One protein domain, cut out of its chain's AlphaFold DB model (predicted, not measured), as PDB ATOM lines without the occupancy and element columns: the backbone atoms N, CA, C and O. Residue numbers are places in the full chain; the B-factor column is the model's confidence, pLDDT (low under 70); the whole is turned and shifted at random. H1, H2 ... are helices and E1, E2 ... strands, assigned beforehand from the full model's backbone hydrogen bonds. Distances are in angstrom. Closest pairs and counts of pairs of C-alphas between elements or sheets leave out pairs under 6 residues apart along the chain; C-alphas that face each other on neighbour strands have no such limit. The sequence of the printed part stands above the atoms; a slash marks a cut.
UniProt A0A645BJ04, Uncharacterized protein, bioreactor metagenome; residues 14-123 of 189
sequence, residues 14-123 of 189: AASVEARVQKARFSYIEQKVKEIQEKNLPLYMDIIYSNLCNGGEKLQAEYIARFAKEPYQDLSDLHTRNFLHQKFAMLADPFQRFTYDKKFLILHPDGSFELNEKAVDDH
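What this domain is: This is residues 14 to 123 of the 189 residues of an uncharacterized protein of bioreactor metagenome (UniProt A0A645BJ04). An elongated, mostly helical domain, with the long helix H1 running along much of its length from one end and the small strand hairpin E1 and E2 beside it, followed by H5 near the beginning of H1. H2 and H3 fold back on each other as a helical hairpin beyond this part, with H2 near the middle of the whole and H4 at the far end. A long stretch with no named element, residues 88 to 104, leads back from H4 to E1. The printed part has 110 residues with five named helices and two named strands in the order H1, H2, H3, H4, E1, E2, H5; the sheet, in the order E1 - E2, is antiparallel. It is only just compact, close to loose, with a radius of gyration of the C-alphas of 15.5 A and spans of 52 by 30 by 23 A.

Where its parts are: E1 is residues 105 to 107, 6.2 A long, and E2 is residues 113 to 115, 7.1 A long. H1, residues 14 to 38, is 36.4 A long and begins at C-alpha 14 at (69.092, 4.831, -21.584). H5, residues 117 to 123, ends at C-alpha 123 at (65.732, 12.729, -13.072). H2 is residues 45 to 51, H3 residues 55 to 69, 22.2 A long, and H4 residues 78 to 87, 14.1 A long, beginning at C-alpha 78 at (25.209, 27.916, -30.561).

How they stand to each other: E1 and E2 form an antiparallel hairpin at 157 degrees, with N 106 and O 114 2.9 A apart and N 114 and O 106 3.1 A apart, both within hydrogen-bond range. The closest C-alphas of H1 and E2, those of Phe 26 and Leu 115, are 7.2 A apart. H5 touches H1 at residues 15 to 23 of H1 alone, closest at the C-alphas of Ala 19 and Asp 121, 5.6 A. They run opposite ways at a steep tilt of 36 degrees, only just past shallow. H1 and H2 are near each other. H2 and H3 form a helical hairpin and touch, closest at the C-alphas of Asn 51 and Leu 59, 5.5 A, at a steep tilt of 44 degrees. H3 and H4 only just touch, with 3 pairs of C-alphas within 8 A, the closest those of Ile 64 and Leu 84, 6.4 A; the tilt is steep, 59 degrees. H1 and H3 are apart. Every O i to N i+4 pair is within hydrogen-bond range in H2, H3, H4 and H5; in H1 17 of 21 are.

The domain as a whole: The two C-alphas farthest apart, those of Ala 14 and Asp 77, are 52.2 A from each other. The printed part has no cut. The link from H4 to E1, 17 residues, is long. The mean pLDDT of the printed part is 89.0, and residues 94 to 97 are under 70.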
ATOM      1  N   ALA A  14      70.532   4.850 -21.823       78.44
ATOM      2  CA  ALA A  14      69.092   4.831 -21.584       78.44
ATOM      3  C   ALA A  14      68.609   6.137 -20.937       78.44
ATOM      4  O   ALA A  14      67.602   6.695 -21.378       78.44
ATOM      5  N   ALA A  15      69.365   6.676 -19.971       85.19
ATOM      6  CA  ALA A  15      69.082   7.974 -19.368       85.19
ATOM      7  C   ALA A  15      69.050   9.091 -20.422       85.19
ATOM      8  O   ALA A  15      68.091   9.861 -20.469       85.19
ATOM      9  N   SER A  16      70.055   9.156 -21.305       87.06
ATOM     10  CA  SER A  16      70.128  10.183 -22.351       87.06
ATOM     11  C   SER A  16      69.010  10.046 -23.385       87.06
ATOM     12  O   SER A  16      68.445  11.054 -23.809       87.06
ATOM     13  N   VAL A  17      68.669   8.821 -23.796       85.19
ATOM     14  CA  VAL A  17      67.583   8.577 -24.757       85.19
ATOM     15  C   VAL A  17      66.245   9.037 -24.185       85.19
ATOM     16  O   VAL A  17      65.544   9.809 -24.838       85.19
ATOM     17  N   GLU A  18      65.909   8.628 -22.963       87.12
ATOM     18  CA  GLU A  18      64.654   9.024 -22.317       87.12
ATOM     19  C   GLU A  18      64.597  10.529 -22.044       87.12
ATOM     20  O   GLU A  18      63.578  11.166 -22.317       87.12
ATOM     21  N   ALA A  19      65.708  11.128 -21.601       93.00
ATOM     22  CA  ALA A  19      65.802  12.572 -21.431       93.00
ATOM     23  C   ALA A  19      65.537  13.311 -22.751       93.00
ATOM     24  O   ALA A  19      64.721  14.228 -22.781       93.00
ATOM     25  N   ARG A  20      66.142  12.883 -23.869       91.44
ATOM     26  CA  ARG A  20      65.889  13.477 -25.197       91.44
ATOM     27  C   ARG A  20      64.437  13.338 -25.629       91.44
ATOM     28  O   ARG A  20      63.871  14.304 -26.127       91.44
ATOM     29  N   VAL A  21      63.835  12.161 -25.444       90.56
ATOM     30  CA  VAL A  21      62.417  11.940 -25.767       90.56
ATOM     31  C   VAL A  21      61.541  12.888 -24.955       90.56
ATOM     32  O   VAL A  21      60.629  13.502 -25.506       90.56
ATOM     33  N   GLN A  22      61.832  13.044 -23.665       91.62
ATOM     34  CA  GLN A  22      61.064  13.929 -22.804       91.62
ATOM     35  C   GLN A  22      61.251  15.403 -23.184       91.62
ATOM     36  O   GLN A  22      60.253  16.098 -23.343       91.62
ATOM     37  N   LYS A  23      62.482  15.864 -23.443       93.75
ATOM     38  CA  LYS A  23      62.750  17.225 -23.945       93.75
ATOM     39  C   LYS A  23      62.028  17.488 -25.272       93.75
ATOM     40  O   LYS A  23      61.352  18.500 -25.416       93.75
ATOM     41  N   ALA A  24      62.069  16.538 -26.208       90.69
ATOM     42  CA  ALA A  24      61.375  16.648 -27.492       90.69
ATOM     43  C   ALA A  24      59.845  16.709 -27.351       90.69
ATOM     44  O   ALA A  24      59.178  17.307 -28.183       90.69
ATOM     45  N   ARG A  25      59.253  16.135 -26.297       88.88
ATOM     46  CA  ARG A  25      57.809  16.295 -26.051       88.88
ATOM     47  C   ARG A  25      57.437  17.728 -25.677       88.88
ATOM     48  O   ARG A  25      56.326  18.152 -25.981       88.88
ATOM     49  N   PHE A  26      58.344  18.482 -25.059       92.06
ATOM     50  CA  PHE A  26      58.080  19.880 -24.724       92.06
ATOM     51  C   PHE A  26      57.900  20.750 -25.977       92.06
ATOM     52  O   PHE A  26      57.099  21.683 -25.960       92.06
ATOM     53  N   SER A  27      58.525  20.382 -27.103       88.75
ATOM     54  CA  SER A  27      58.399  21.135 -28.356       88.75
ATOM     55  C   SER A  27      56.963  21.186 -28.888       88.75
ATOM     56  O   SER A  27      56.627  22.095 -29.640       88.75
ATOM     57  N   TYR A  28      56.087  20.246 -28.507       87.69
ATOM     58  CA  TYR A  28      54.663  20.326 -28.851       87.69
ATOM     59  C   TYR A  28      53.978  21.513 -28.165       87.69
ATOM     60  O   TYR A  28      53.119  22.153 -28.768       87.69
ATOM     61  N   ILE A  29      54.370  21.834 -26.929       89.94
ATOM     62  CA  ILE A  29      53.852  22.998 -26.201       89.94
ATOM     63  C   ILE A  29      54.388  24.274 -26.844       89.94
ATOM     64  O   ILE A  29      53.605  25.170 -27.151       89.94
ATOM     65  N   GLU A  30      55.690  24.328 -27.126       90.94
ATOM     66  CA  GLU A  30      56.315  25.471 -27.805       90.94
ATOM     67  C   GLU A  30      55.690  25.725 -29.178       90.94
ATOM     68  O   GLU A  30      55.366  26.863 -29.517       90.94
ATOM     69  N   GLN A  31      55.432  24.666 -29.949       89.44
ATOM     70  CA  GLN A  31      54.762  24.767 -31.241       89.44
ATOM     71  C   GLN A  31      53.356  25.362 -31.103       89.44
ATOM     72  O   GLN A  31      52.947  26.156 -31.946       89.44
ATOM     73  N   LYS A  32      52.616  25.015 -30.045       88.25
ATOM     74  CA  LYS A  32      51.276  25.564 -29.800       88.25
ATOM     75  C   LYS A  32      51.318  27.018 -29.358       88.25
ATOM     76  O   LYS A  32      50.525  27.810 -29.861       88.25
ATOM     77  N   VAL A  33      52.256  27.384 -28.488       91.31
ATOM     78  CA  VAL A  33      52.510  28.787 -28.121       91.31
ATOM     79  C   VAL A  33      52.829  29.604 -29.373       91.31
ATOM     80  O   VAL A  33      52.219  30.650 -29.599       91.31
ATOM     81  N   LYS A  34      53.703  29.081 -30.236       92.06
ATOM     82  CA  LYS A  34      54.050  29.709 -31.509       92.06
ATOM     83  C   LYS A  34      52.839  29.844 -32.434       92.06
ATOM     84  O   LYS A  34      52.621  30.913 -32.990       92.06
ATOM     85  N   GLU A  35      52.014  28.807 -32.560       91.44
ATOM     86  CA  GLU A  35      50.803  28.831 -33.390       91.44
ATOM     87  C   GLU A  35      49.782  29.882 -32.905       91.44
ATOM     88  O   GLU A  35      49.149  30.554 -33.720       91.44
ATOM     89  N   ILE A  36      49.629  30.061 -31.585       91.94
ATOM     90  CA  ILE A  36      48.789  31.118 -30.988       91.94
ATOM     91  C   ILE A  36      49.316  32.502 -31.392       91.94
ATOM     92  O   ILE A  36      48.540  33.347 -31.845       91.94
ATOM     93  N   GLN A  37      50.628  32.716 -31.267       92.81
ATOM     94  CA  GLN A  37      51.283  33.977 -31.616       92.81
ATOM     95  C   GLN A  37      51.191  34.277 -33.119       92.81
ATOM     96  O   GLN A  37      50.804  35.379 -33.496       92.81
ATOM     97  N   GLU A  38      51.467  33.295 -33.982       93.81
ATOM     98  CA  GLU A  38      51.375  33.423 -35.447       93.81
ATOM     99  C   GLU A  38      49.946  33.763 -35.910       93.81
ATOM    100  O   GLU A  38      49.759  34.475 -36.895       93.81
ATOM    101  N   LYS A  39      48.922  33.307 -35.174       91.62
ATOM    102  CA  LYS A  39      47.507  33.637 -35.417       91.62
ATOM    103  C   LYS A  39      47.055  34.960 -34.778       91.62
ATOM    104  O   LYS A  39      45.869  35.281 -34.865       91.62
ATOM    105  N   ASN A  40      47.958  35.724 -34.152       90.50
ATOM    106  CA  ASN A  40      47.659  36.950 -33.397       90.50
ATOM    107  C   ASN A  40      46.565  36.757 -32.332       90.50
ATOM    108  O   ASN A  40      45.703  37.614 -32.131       90.50
ATOM    109  N   LEU A  41      46.564  35.598 -31.675       90.94
ATOM    110  CA  LEU A  41      45.637  35.300 -30.591       90.94
ATOM    111  C   LEU A  41      46.270  35.688 -29.249       90.94
ATOM    112  O   LEU A  41      47.492  35.610 -29.107       90.94
ATOM    113  N   PRO A  42      45.467  36.108 -28.253       91.56
ATOM    114  CA  PRO A  42      45.998  36.426 -26.931       91.56
ATOM    115  C   PRO A  42      46.625  35.175 -26.331       91.56
ATOM    116  O   PRO A  42      46.069  34.100 -26.528       91.56
ATOM    117  N   LEU A  43      47.752  35.306 -25.623       92.88
ATOM    118  CA  LEU A  43      48.502  34.196 -25.027       92.88
ATOM    119  C   LEU A  43      48.222  34.101 -23.520       92.88
ATOM    120  O   LEU A  43      48.709  34.917 -22.740       92.88
ATOM    121  N   TYR A  44      47.464  33.086 -23.103       93.19
ATOM    122  CA  TYR A  44      47.134  32.846 -21.693       93.19
ATOM    123  C   TYR A  44      48.038  31.757 -21.095       93.19
ATOM    124  O   TYR A  44      47.651  30.588 -21.002       93.19
ATOM    125  N   MET A  45      49.265  32.130 -20.712       92.25
ATOM    126  CA  MET A  45      50.277  31.190 -20.194       92.25
ATOM    127  C   MET A  45      49.832  30.449 -18.928       92.25
ATOM    128  O   MET A  45      50.154  29.275 -18.764       92.25
ATOM    129  N   ASP A  46      49.031  31.082 -18.075       92.12
ATOM    130  CA  ASP A  46      48.475  30.468 -16.869       92.12
ATOM    131  C   ASP A  46      47.491  29.328 -17.186       92.12
ATOM    132  O   ASP A  46      47.542  28.277 -16.543       92.12
ATOM    133  N   ILE A  47      46.652  29.490 -18.218       92.62
ATOM    134  CA  ILE A  47      45.721  28.450 -18.691       92.62
ATOM    135  C   ILE A  47      46.486  27.310 -19.369       92.62
ATOM    136  O   ILE A  47      46.168  26.133 -19.182       92.62
ATOM    137  N   ILE A  48      47.516  27.651 -20.145       92.25
ATOM    138  CA  ILE A  48      48.415  26.676 -20.769       92.25
ATOM    139  C   ILE A  48      49.092  25.838 -19.675       92.25
ATOM    140  O   ILE A  48      49.006  24.611 -19.707       92.25
ATOM    141  N   TYR A  49      49.674  26.482 -18.659       92.38
ATOM    142  CA  TYR A  49      50.341  25.812 -17.545       92.38
ATOM    143  C   TYR A  49      49.383  24.956 -16.708       92.38
ATOM    144  O   TYR A  49      49.713  23.823 -16.339       92.38
ATOM    145  N   SER A  50      48.185  25.457 -16.385       90.19
ATOM    146  CA  SER A  50      47.212  24.723 -15.565       90.19
ATOM    147  C   SER A  50      46.803  23.400 -16.226       90.19
ATOM    148  O   SER A  50      46.681  22.389 -15.522       90.19
ATOM    149  N   ASN A  51      46.716  23.373 -17.560       90.69
ATOM    150  CA  ASN A  51      46.213  22.245 -18.344       90.69
ATOM    151  C   ASN A  51      47.268  21.272 -18.881       90.69
ATOM    152  O   ASN A  51      46.887  20.265 -19.477       90.69
ATOM    153  N   LEU A  52      48.554  21.459 -18.568       89.56
ATOM    154  CA  LEU A  52      49.609  20.495 -18.927       89.56
ATOM    155  C   LEU A  52      49.373  19.070 -18.387       89.56
ATOM    156  O   LEU A  52      50.008  18.130 -18.845       89.56
ATOM    157  N   CYS A  53      48.471  18.871 -17.425       84.75
ATOM    158  CA  CYS A  53      48.119  17.543 -16.906       84.75
ATOM    159  C   CYS A  53      46.713  17.074 -17.313       84.75
ATOM    160  O   CYS A  53      46.314  15.978 -16.932       84.75
ATOM    161  N   ASN A  54      45.958  17.892 -18.052       79.88
ATOM    162  CA  ASN A  54      44.537  17.655 -18.330       79.88
ATOM    163  C   ASN A  54      44.226  17.458 -19.825       79.88
ATOM    164  O   ASN A  54      43.080  17.177 -20.171       79.88
ATOM    165  N   GLY A  55      45.223  17.604 -20.705       79.06
ATOM    166  CA  GLY A  55      45.075  17.433 -22.151       79.06
ATOM    167  C   GLY A  55      44.442  18.630 -22.871       79.06
ATOM    168  O   GLY A  55      44.083  19.644 -22.266       79.06
ATOM    169  N   GLY A  56      44.323  18.512 -24.199       83.38
ATOM    170  CA  GLY A  56      43.948  19.625 -25.079       83.38
ATOM    171  C   GLY A  56      42.467  20.027 -25.041       83.38
ATOM    172  O   GLY A  56      42.143  21.190 -25.252       83.38
ATOM    173  N   GLU A  57      41.547  19.108 -24.733       85.19
ATOM    174  CA  GLU A  57      40.109  19.437 -24.683       85.19
ATOM    175  C   GLU A  57      39.786  20.429 -23.560       85.19
ATOM    176  O   GLU A  57      39.128  21.448 -23.783       85.19
ATOM    177  N   LYS A  58      40.300  20.169 -22.351       88.19
ATOM    178  CA  LYS A  58      40.099  21.065 -21.208       88.19
ATOM    179  C   LYS A  58      40.821  22.396 -21.405       88.19
ATOM    180  O   LYS A  58      40.236  23.441 -21.125       88.19
ATOM    181  N   LEU A  59      42.039  22.357 -21.957       91.19
ATOM    182  CA  LEU A  59      42.768  23.556 -22.368       91.19
ATOM    183  C   LEU A  59      41.902  24.433 -23.274       91.19
ATOM    184  O   LEU A  59      41.725  25.612 -22.987       91.19
ATOM    185  N   GLN A  60      41.352  23.859 -24.347       92.12
ATOM    186  CA  GLN A  60      40.529  24.587 -25.306       92.12
ATOM    187  C   GLN A  60      39.306  25.220 -24.630       92.12
ATOM    188  O   GLN A  60      39.025  26.395 -24.858       92.12
ATOM    189  N   ALA A  61      38.595  24.462 -23.794       91.38
ATOM    190  CA  ALA A  61      37.400  24.944 -23.110       91.38
ATOM    191  C   ALA A  61      37.698  26.133 -22.179       91.38
ATOM    192  O   ALA A  61      36.994  27.144 -22.226       91.38
ATOM    193  N   GLU A  62      38.760  26.051 -21.371       92.88
ATOM    194  CA  GLU A  62      39.173  27.154 -20.493       92.88
ATOM    195  C   GLU A  62      39.663  28.368 -21.296       92.88
ATOM    196  O   GLU A  62      39.333  29.507 -20.952       92.88
ATOM    197  N   TYR A  63      40.365  28.137 -22.411       93.38
ATOM    198  CA  TYR A  63      40.786  29.201 -23.322       93.38
ATOM    199  C   TYR A  63      39.597  29.952 -23.917       93.38
ATOM    200  O   TYR A  63      39.566  31.179 -23.883       93.38
ATOM    201  N   ILE A  64      38.603  29.219 -24.432       93.88
ATOM    202  CA  ILE A  64      37.369  29.778 -24.994       93.88
ATOM    203  C   ILE A  64      36.617  30.563 -23.924       93.88
ATOM    204  O   ILE A  64      36.172  31.676 -24.185       93.88
ATOM    205  N   ALA A  65      36.503  30.019 -22.711       93.31
ATOM    206  CA  ALA A  65      35.796  30.677 -21.621       93.31
ATOM    207  C   ALA A  65      36.450  32.009 -21.220       93.31
ATOM    208  O   ALA A  65      35.740  32.980 -20.960       93.31
ATOM    209  N   ARG A  66      37.788  32.084 -21.179       94.06
ATOM    210  CA  ARG A  66      38.493  33.350 -20.923       94.06
ATOM    211  C   ARG A  66      38.395  34.299 -22.110       94.06
ATOM    212  O   ARG A  66      38.025  35.454 -21.922       94.06
ATOM    213  N   PHE A  67      38.635  33.791 -23.316       92.88
ATOM    214  CA  PHE A  67      38.551  34.584 -24.534       92.88
ATOM    215  C   PHE A  67      37.155  35.154 -24.758       92.88
ATOM    216  O   PHE A  67      37.068  36.228 -25.310       92.88
ATOM    217  N   ALA A  68      36.071  34.485 -24.360       91.38
ATOM    218  CA  ALA A  68      34.712  35.004 -24.515       91.38
ATOM    219  C   ALA A  68      34.365  36.092 -23.487       91.38
ATOM    220  O   ALA A  68      33.548  36.964 -23.774       91.38
ATOM    221  N   LYS A  69      34.997  36.083 -22.305       89.31
ATOM    222  CA  LYS A  69      34.778  37.108 -21.270       89.31
ATOM    223  C   LYS A  69      35.335  38.473 -21.669       89.31
ATOM    224  O   LYS A  69      34.683  39.475 -21.409       89.31
ATOM    225  N   GLU A  70      36.511  38.513 -22.292       78.19
ATOM    226  CA  GLU A  70      37.187  39.762 -22.685       78.19
ATOM    227  C   GLU A  70      36.394  40.617 -23.712       78.19
ATOM    228  O   GLU A  70      36.261  41.819 -23.497       78.19
ATOM    229  N   PRO A  71      35.812  40.046 -24.786       81.94
ATOM    230  CA  PRO A  71      34.943  40.714 -25.748       81.94
ATOM    231  C   PRO A  71      33.445  40.589 -25.416       81.94
ATOM    232  O   PRO A  71      32.624  40.945 -26.258       81.94
ATOM    233  N   TYR A  72      33.071  40.068 -24.239       78.94
ATOM    234  CA  TYR A  72      31.676  39.866 -23.814       78.94
ATOM    235  C   TYR A  72      30.821  39.031 -24.793       78.94
ATOM    236  O   TYR A  72      29.679  39.373 -25.097       78.94
ATOM    237  N   GLN A  73      31.368  37.926 -25.301       83.44
ATOM    238  CA  GLN A  73      30.662  37.003 -26.193       83.44
ATOM    239  C   GLN A  73      29.725  36.056 -25.428       83.44
ATOM    240  O   GLN A  73      30.104  35.478 -24.408       83.44
ATOM    241  N   ASP A  74      28.514  35.855 -25.955       85.00
ATOM    242  CA  ASP A  74      27.517  34.949 -25.378       85.00
ATOM    243  C   ASP A  74      27.788  33.491 -25.781       85.00
ATOM    244  O   ASP A  74      27.583  33.086 -26.922       85.00
ATOM    245  N   LEU A  75      28.248  32.682 -24.825       85.31
ATOM    246  CA  LEU A  75      28.511  31.255 -25.033       85.31
ATOM    247  C   LEU A  75      27.247  30.380 -25.022       85.31
ATOM    248  O   LEU A  75      27.338  29.192 -25.345       85.31
ATOM    249  N   SER A  76      26.088  30.926 -24.636       86.81
ATOM    250  CA  SER A  76      24.808  30.219 -24.741       86.81
ATOM    251  C   SER A  76      24.309  30.151 -26.188       86.81
ATOM    252  O   SER A  76      23.605  29.204 -26.549       86.81
ATOM    253  N   ASP A  77      24.754  31.082 -27.037       90.94
ATOM    254  CA  ASP A  77      24.512  31.051 -28.473       90.94
ATOM    255  C   ASP A  77      25.332  29.941 -29.157       90.94
ATOM    256  O   ASP A  77      26.567  29.888 -29.108       90.94
ATOM    257  N   LEU A  78      24.620  29.051 -29.853       90.56
ATOM    258  CA  LEU A  78      25.209  27.916 -30.561       90.56
ATOM    259  C   LEU A  78      26.196  28.370 -31.643       90.56
ATOM    260  O   LEU A  78      27.220  27.711 -31.846       90.56
ATOM    261  N   HIS A  79      25.895  29.468 -32.340       90.94
ATOM    262  CA  HIS A  79      26.738  29.953 -33.428       90.94
ATOM    263  C   HIS A  79      28.079  30.469 -32.897       90.94
ATOM    264  O   HIS A  79      29.136  30.019 -33.346       90.94
ATOM    265  N   THR A  80      28.035  31.329 -31.880       89.12
ATOM    266  CA  THR A  80      29.208  31.865 -31.182       89.12
ATOM    267  C   THR A  80      30.071  30.748 -30.609       89.12
ATOM    268  O   THR A  80      31.284  30.720 -30.835       89.12
ATOM    269  N   ARG A  81      29.457  29.765 -29.941       90.56
ATOM    270  CA  ARG A  81      30.176  28.603 -29.414       90.56
ATOM    271  C   ARG A  81      30.898  27.834 -30.521       90.56
ATOM    272  O   ARG A  81      32.099  27.593 -30.408       90.56
ATOM    273  N   ASN A  82      30.208  27.481 -31.606       91.12
ATOM    274  CA  ASN A  82      30.808  26.726 -32.711       91.12
ATOM    275  C   ASN A  82      31.950  27.497 -33.385       91.12
ATOM    276  O   ASN A  82      32.996  26.911 -33.672       91.12
ATOM    277  N   PHE A  83      31.781  28.806 -33.585       92.50
ATOM    278  CA  PHE A  83      32.828  29.672 -34.119       92.50
ATOM    279  C   PHE A  83      34.079  29.661 -33.233       92.50
ATOM    280  O   PHE A  83      35.187  29.470 -33.733       92.50
ATOM    281  N   LEU A  84      33.922  29.808 -31.913       92.12
ATOM    282  CA  LEU A  84      35.050  29.804 -30.980       92.12
ATOM    283  C   LEU A  84      35.733  28.437 -30.885       92.12
ATOM    284  O   LEU A  84      36.963  28.376 -30.883       92.12
ATOM    285  N   HIS A  85      34.970  27.342 -30.888       91.06
ATOM    286  CA  HIS A  85      35.545  25.997 -30.954       91.06
ATOM    287  C   HIS A  85      36.373  25.786 -32.222       91.06
ATOM    288  O   HIS A  85      37.467  25.235 -32.142       91.06
ATOM    289  N   GLN A  86      35.904  26.258 -33.381       90.88
ATOM    290  CA  GLN A  86      36.689  26.192 -34.615       90.88
ATOM    291  C   GLN A  86      37.925  27.096 -34.553       90.88
ATOM    292  O   GLN A  86      39.022  26.666 -34.909       90.88
ATOM    293  N   LYS A  87      37.777  28.323 -34.041       91.00
ATOM    294  CA  LYS A  87      38.871  29.292 -33.899       91.00
ATOM    295  C   LYS A  87      40.013  28.756 -33.034       91.00
ATOM    296  O   LYS A  87      41.175  28.951 -33.380       91.00
ATOM    297  N   PHE A  88      39.681  28.067 -31.943       91.88
ATOM    298  CA  PHE A  88      40.640  27.473 -31.009       91.88
ATOM    299  C   PHE A  88      40.836  25.964 -31.216       91.88
ATOM    300  O   PHE A  88      41.363  25.292 -30.333       91.88
ATOM    301  N   ALA A  89      40.425  25.402 -32.359       89.19
ATOM    302  CA  ALA A  89      40.523  23.964 -32.635       89.19
ATOM    303  C   ALA A  89      41.958  23.435 -32.552       89.19
ATOM    304  O   ALA A  89      42.168  22.276 -32.217       89.19
ATOM    305  N   MET A  90      42.957  24.286 -32.791       88.19
ATOM    306  CA  MET A  90      44.360  23.905 -32.655       88.19
ATOM    307  C   MET A  90      44.791  23.589 -31.222       88.19
ATOM    308  O   MET A  90      45.828  22.952 -31.052       88.19
ATOM    309  N   LEU A  91      44.049  24.049 -30.212       88.81
ATOM    310  CA  LEU A  91      44.312  23.734 -28.805       88.81
ATOM    311  C   LEU A  91      43.707  22.390 -28.399       88.81
ATOM    312  O   LEU A  91      44.183  21.773 -27.449       88.81
ATOM    313  N   ALA A  92      42.688  21.926 -29.127       82.94
ATOM    314  CA  ALA A  92      42.172  20.581 -28.957       82.94
ATOM    315  C   ALA A  92      43.225  19.584 -29.454       82.94
ATOM    316  O   ALA A  92      43.749  19.699 -30.562       82.94
ATOM    317  N   ASP A  93      43.541  18.599 -28.620       71.12
ATOM    318  CA  ASP A  93      44.528  17.579 -28.941       71.12
ATOM    319  C   ASP A  93      43.944  16.190 -28.666       71.12
ATOM    320  O   ASP A  93      43.951  15.743 -27.512       71.12
ATOM    321  N   PRO A  94      43.451  15.492 -29.707       66.12
ATOM    322  CA  PRO A  94      42.852  14.170 -29.552       66.12
ATOM    323  C   PRO A  94      43.882  13.096 -29.166       66.12
ATOM    324  O   PRO A  94      43.501  11.998 -28.771       66.12
ATOM    325  N   PHE A  95      45.182  13.394 -29.258       69.25
ATOM    326  CA  PHE A  95      46.269  12.473 -28.934       69.25
ATOM    327  C   PHE A  95      46.979  12.816 -27.617       69.25
ATOM    328  O   PHE A  95      48.018  12.224 -27.328       69.25
ATOM    329  N   GLN A  96      46.442  13.754 -26.823       63.22
ATOM    330  CA  GLN A  96      46.988  14.171 -25.521       63.22
ATOM    331  C   GLN A  96      48.466  14.631 -25.556       63.22
ATOM    332  O   GLN A  96      49.133  14.625 -24.522       63.22
ATOM    333  N   ARG A  97      49.007  15.059 -26.709       68.62
ATOM    334  CA  ARG A  97      50.397  15.552 -26.848       68.62
ATOM    335  C   ARG A  97      50.629  16.879 -26.120       68.62
ATOM    336  O   ARG A  97      51.769  17.195 -25.801       68.62
ATOM    337  N   PHE A  98      49.565  17.602 -25.773       74.38
ATOM    338  CA  PHE A  98      49.581  18.717 -24.821       74.38
ATOM    339  C   PHE A  98      49.566  18.248 -23.354       74.38
ATOM    340  O   PHE A  98      48.837  18.781 -22.518       74.38
ATOM    341  N   THR A  99      50.325  17.202 -23.028       82.69
ATOM    342  CA  THR A  99      50.529  16.778 -21.642       82.69
ATOM    343  C   THR A  99      52.009  16.746 -21.300       82.69
ATOM    344  O   THR A  99      52.833  16.237 -22.061       82.69
ATOM    345  N   TYR A 100      52.362  17.334 -20.158       90.06
ATOM    346  CA  TYR A 100      53.741  17.443 -19.708       90.06
ATOM    347  C   TYR A 100      53.837  17.507 -18.186       90.06
ATOM    348  O   TYR A 100      53.032  18.151 -17.511       90.06
ATOM    349  N   ASP A 101      54.837  16.819 -17.640       90.38
ATOM    350  CA  ASP A 101      55.061  16.758 -16.200       90.38
ATOM    351  C   ASP A 101      55.669  18.079 -15.711       90.38
ATOM    352  O   ASP A 101      56.793  18.444 -16.066       90.38
ATOM    353  N   LYS A 102      54.910  18.796 -14.875       92.12
ATOM    354  CA  LYS A 102      55.275  20.124 -14.369       92.12
ATOM    355  C   LYS A 102      56.548  20.116 -13.527       92.12
ATOM    356  O   LYS A 102      57.182  21.157 -13.410       92.12
ATOM    357  N   LYS A 103      56.966  18.965 -12.982       92.50
ATOM    358  CA  LYS A 103      58.218  18.866 -12.208       92.50
ATOM    359  C   LYS A 103      59.465  19.210 -13.033       92.50
ATOM    360  O   LYS A 103      60.514  19.488 -12.466       92.50
ATOM    361  N   PHE A 104      59.355  19.158 -14.362       95.19
ATOM    362  CA  PHE A 104      60.431  19.481 -15.295       95.19
ATOM    363  C   PHE A 104      60.397  20.928 -15.779       95.19
ATOM    364  O   PHE A 104      61.113  21.256 -16.717       95.19
ATOM    365  N   LEU A 105      59.559  21.782 -15.196       95.31
ATOM    366  CA  LEU A 105      59.387  23.159 -15.642       95.31
ATOM    367  C   LEU A 105      59.894  24.141 -14.592       95.31
ATOM    368  O   LEU A 105      59.786  23.899 -13.389       95.31
ATOM    369  N   ILE A 106      60.422  25.266 -15.061       95.31
ATOM    370  CA  ILE A 106      60.633  26.459 -14.243       95.31
ATOM    371  C   ILE A 106      59.417  27.348 -14.466       95.31
ATOM    372  O   ILE A 106      59.121  27.708 -15.600       95.31
ATOM    373  N   LEU A 107      58.696  27.670 -13.390       94.62
ATOM    374  CA  LEU A 107      57.606  28.642 -13.419       94.62
ATOM    375  C   LEU A 107      58.151  29.998 -12.971       94.62
ATOM    376  O   LEU A 107      58.669  30.124 -11.858       94.62
ATOM    377  N   HIS A 108      58.028  31.003 -13.827       94.06
ATOM    378  CA  HIS A 108      58.459  32.361 -13.533       94.06
ATOM    379  C   HIS A 108      57.363  33.142 -12.782       94.06
ATOM    380  O   HIS A 108      56.184  32.781 -12.839       94.06
ATOM    381  N   PRO A 109      57.717  34.236 -12.080       90.00
ATOM    382  CA  PRO A 109      56.748  35.044 -11.332       90.00
ATOM    383  C   PRO A 109      55.630  35.662 -12.184       90.00
ATOM    384  O   PRO A 109      54.561  35.958 -11.659       90.00
ATOM    385  N   ASP A 110      55.868  35.861 -13.480       86.81
ATOM    386  CA  ASP A 110      54.893  36.396 -14.437       86.81
ATOM    387  C   ASP A 110      53.924  35.328 -14.987       86.81
ATOM    388  O   ASP A 110      53.052  35.637 -15.799       86.81
ATOM    389  N   GLY A 111      54.056  34.073 -14.543       86.56
ATOM    390  CA  GLY A 111      53.237  32.945 -14.981       86.56
ATOM    391  C   GLY A 111      53.707  32.287 -16.280       86.56
ATOM    392  O   GLY A 111      53.115  31.288 -16.694       86.56
ATOM    393  N   SER A 112      54.766  32.800 -16.914       90.25
ATOM    394  CA  SER A 112      55.448  32.093 -17.996       90.25
ATOM    395  C   SER A 112      56.215  30.887 -17.447       90.25
ATOM    396  O   SER A 112      56.525  30.808 -16.255       90.25
ATOM    397  N   PHE A 113      56.500  29.911 -18.306       94.31
ATOM    398  CA  PHE A 113      57.261  28.734 -17.909       94.31
ATOM    399  C   PHE A 113      58.132  28.226 -19.048       94.31
ATOM    400  O   PHE A 113      57.775  28.339 -20.221       94.31
ATOM    401  N   GLU A 114      59.246  27.611 -18.675       94.50
ATOM    402  CA  GLU A 114      60.209  27.026 -19.599       94.50
ATOM    403  C   GLU A 114      60.660  25.643 -19.125       94.50
ATOM    404  O   GLU A 114      60.451  25.241 -17.974       94.50
ATOM    405  N   LEU A 115      61.270  24.892 -20.036       95.75
ATOM    406  CA  LEU A 115      61.796  23.570 -19.746       95.75
ATOM    407  C   LEU A 115      63.064  23.653 -18.891       95.75
ATOM    408  O   LEU A 115      64.076  24.218 -19.296       95.75
ATOM    409  N   ASN A 116      63.056  22.971 -17.750       96.31
ATOM    410  CA  ASN A 116      64.258  22.711 -16.975       96.31
ATOM    411  C   ASN A 116      64.973  21.471 -17.518       96.31
ATOM    412  O   ASN A 116      64.806  20.360 -17.007       96.31
ATOM    413  N   GLU A 117      65.783  21.653 -18.560       95.00
ATOM    414  CA  GLU A 117      66.537  20.553 -19.167       95.00
ATOM    415  C   GLU A 117      67.400  19.792 -18.159       95.00
ATOM    416  O   GLU A 117      67.476  18.564 -18.218       95.00
ATOM    417  N   LYS A 118      67.994  20.507 -17.199       95.06
ATOM    418  CA  LYS A 118      68.819  19.902 -16.156       95.06
ATOM    419  C   LYS A 118      67.994  19.002 -15.238       95.06
ATOM    420  O   LYS A 118      68.426  17.895 -14.946       95.06
ATOM    421  N   ALA A 119      66.800  19.429 -14.822       94.50
ATOM    422  CA  ALA A 119      65.919  18.589 -14.009       94.50
ATOM    423  C   ALA A 119      65.464  17.325 -14.755       94.50
ATOM    424  O   ALA A 119      65.296  16.276 -14.134       94.50
ATOM    425  N   VAL A 120      65.284  17.406 -16.080       95.38
ATOM    426  CA  VAL A 120      65.019  16.226 -16.919       95.38
ATOM    427  C   VAL A 120      66.220  15.281 -16.899       95.38
ATOM    428  O   VAL A 120      66.058  14.100 -16.588       95.38
ATOM    429  N   ASP A 121      67.415  15.796 -17.191       94.00
ATOM    430  CA  ASP A 121      68.641  14.995 -17.242       94.00
ATOM    431  C   ASP A 121      68.946  14.346 -15.885       94.00
ATOM    432  O   ASP A 121      69.203  13.143 -15.824       94.00
ATOM    433  N   ASP A 122      68.844  15.104 -14.791       94.25
ATOM    434  CA  ASP A 122      69.089  14.616 -13.433       94.25
ATOM    435  C   ASP A 122      68.064  13.538 -13.029       94.25
ATOM    436  O   ASP A 122      68.448  12.498 -12.491       94.25
ATOM    437  N   HIS A 123      66.777  13.719 -13.359       94.06
ATOM    438  CA  HIS A 123      65.732  12.729 -13.072       94.06
ATOM    439  C   HIS A 123      65.980  11.396 -13.777       94.06
ATOM    440  O   HIS A 123      65.861  10.332 -13.164       94.06
TER     441      HIS A 123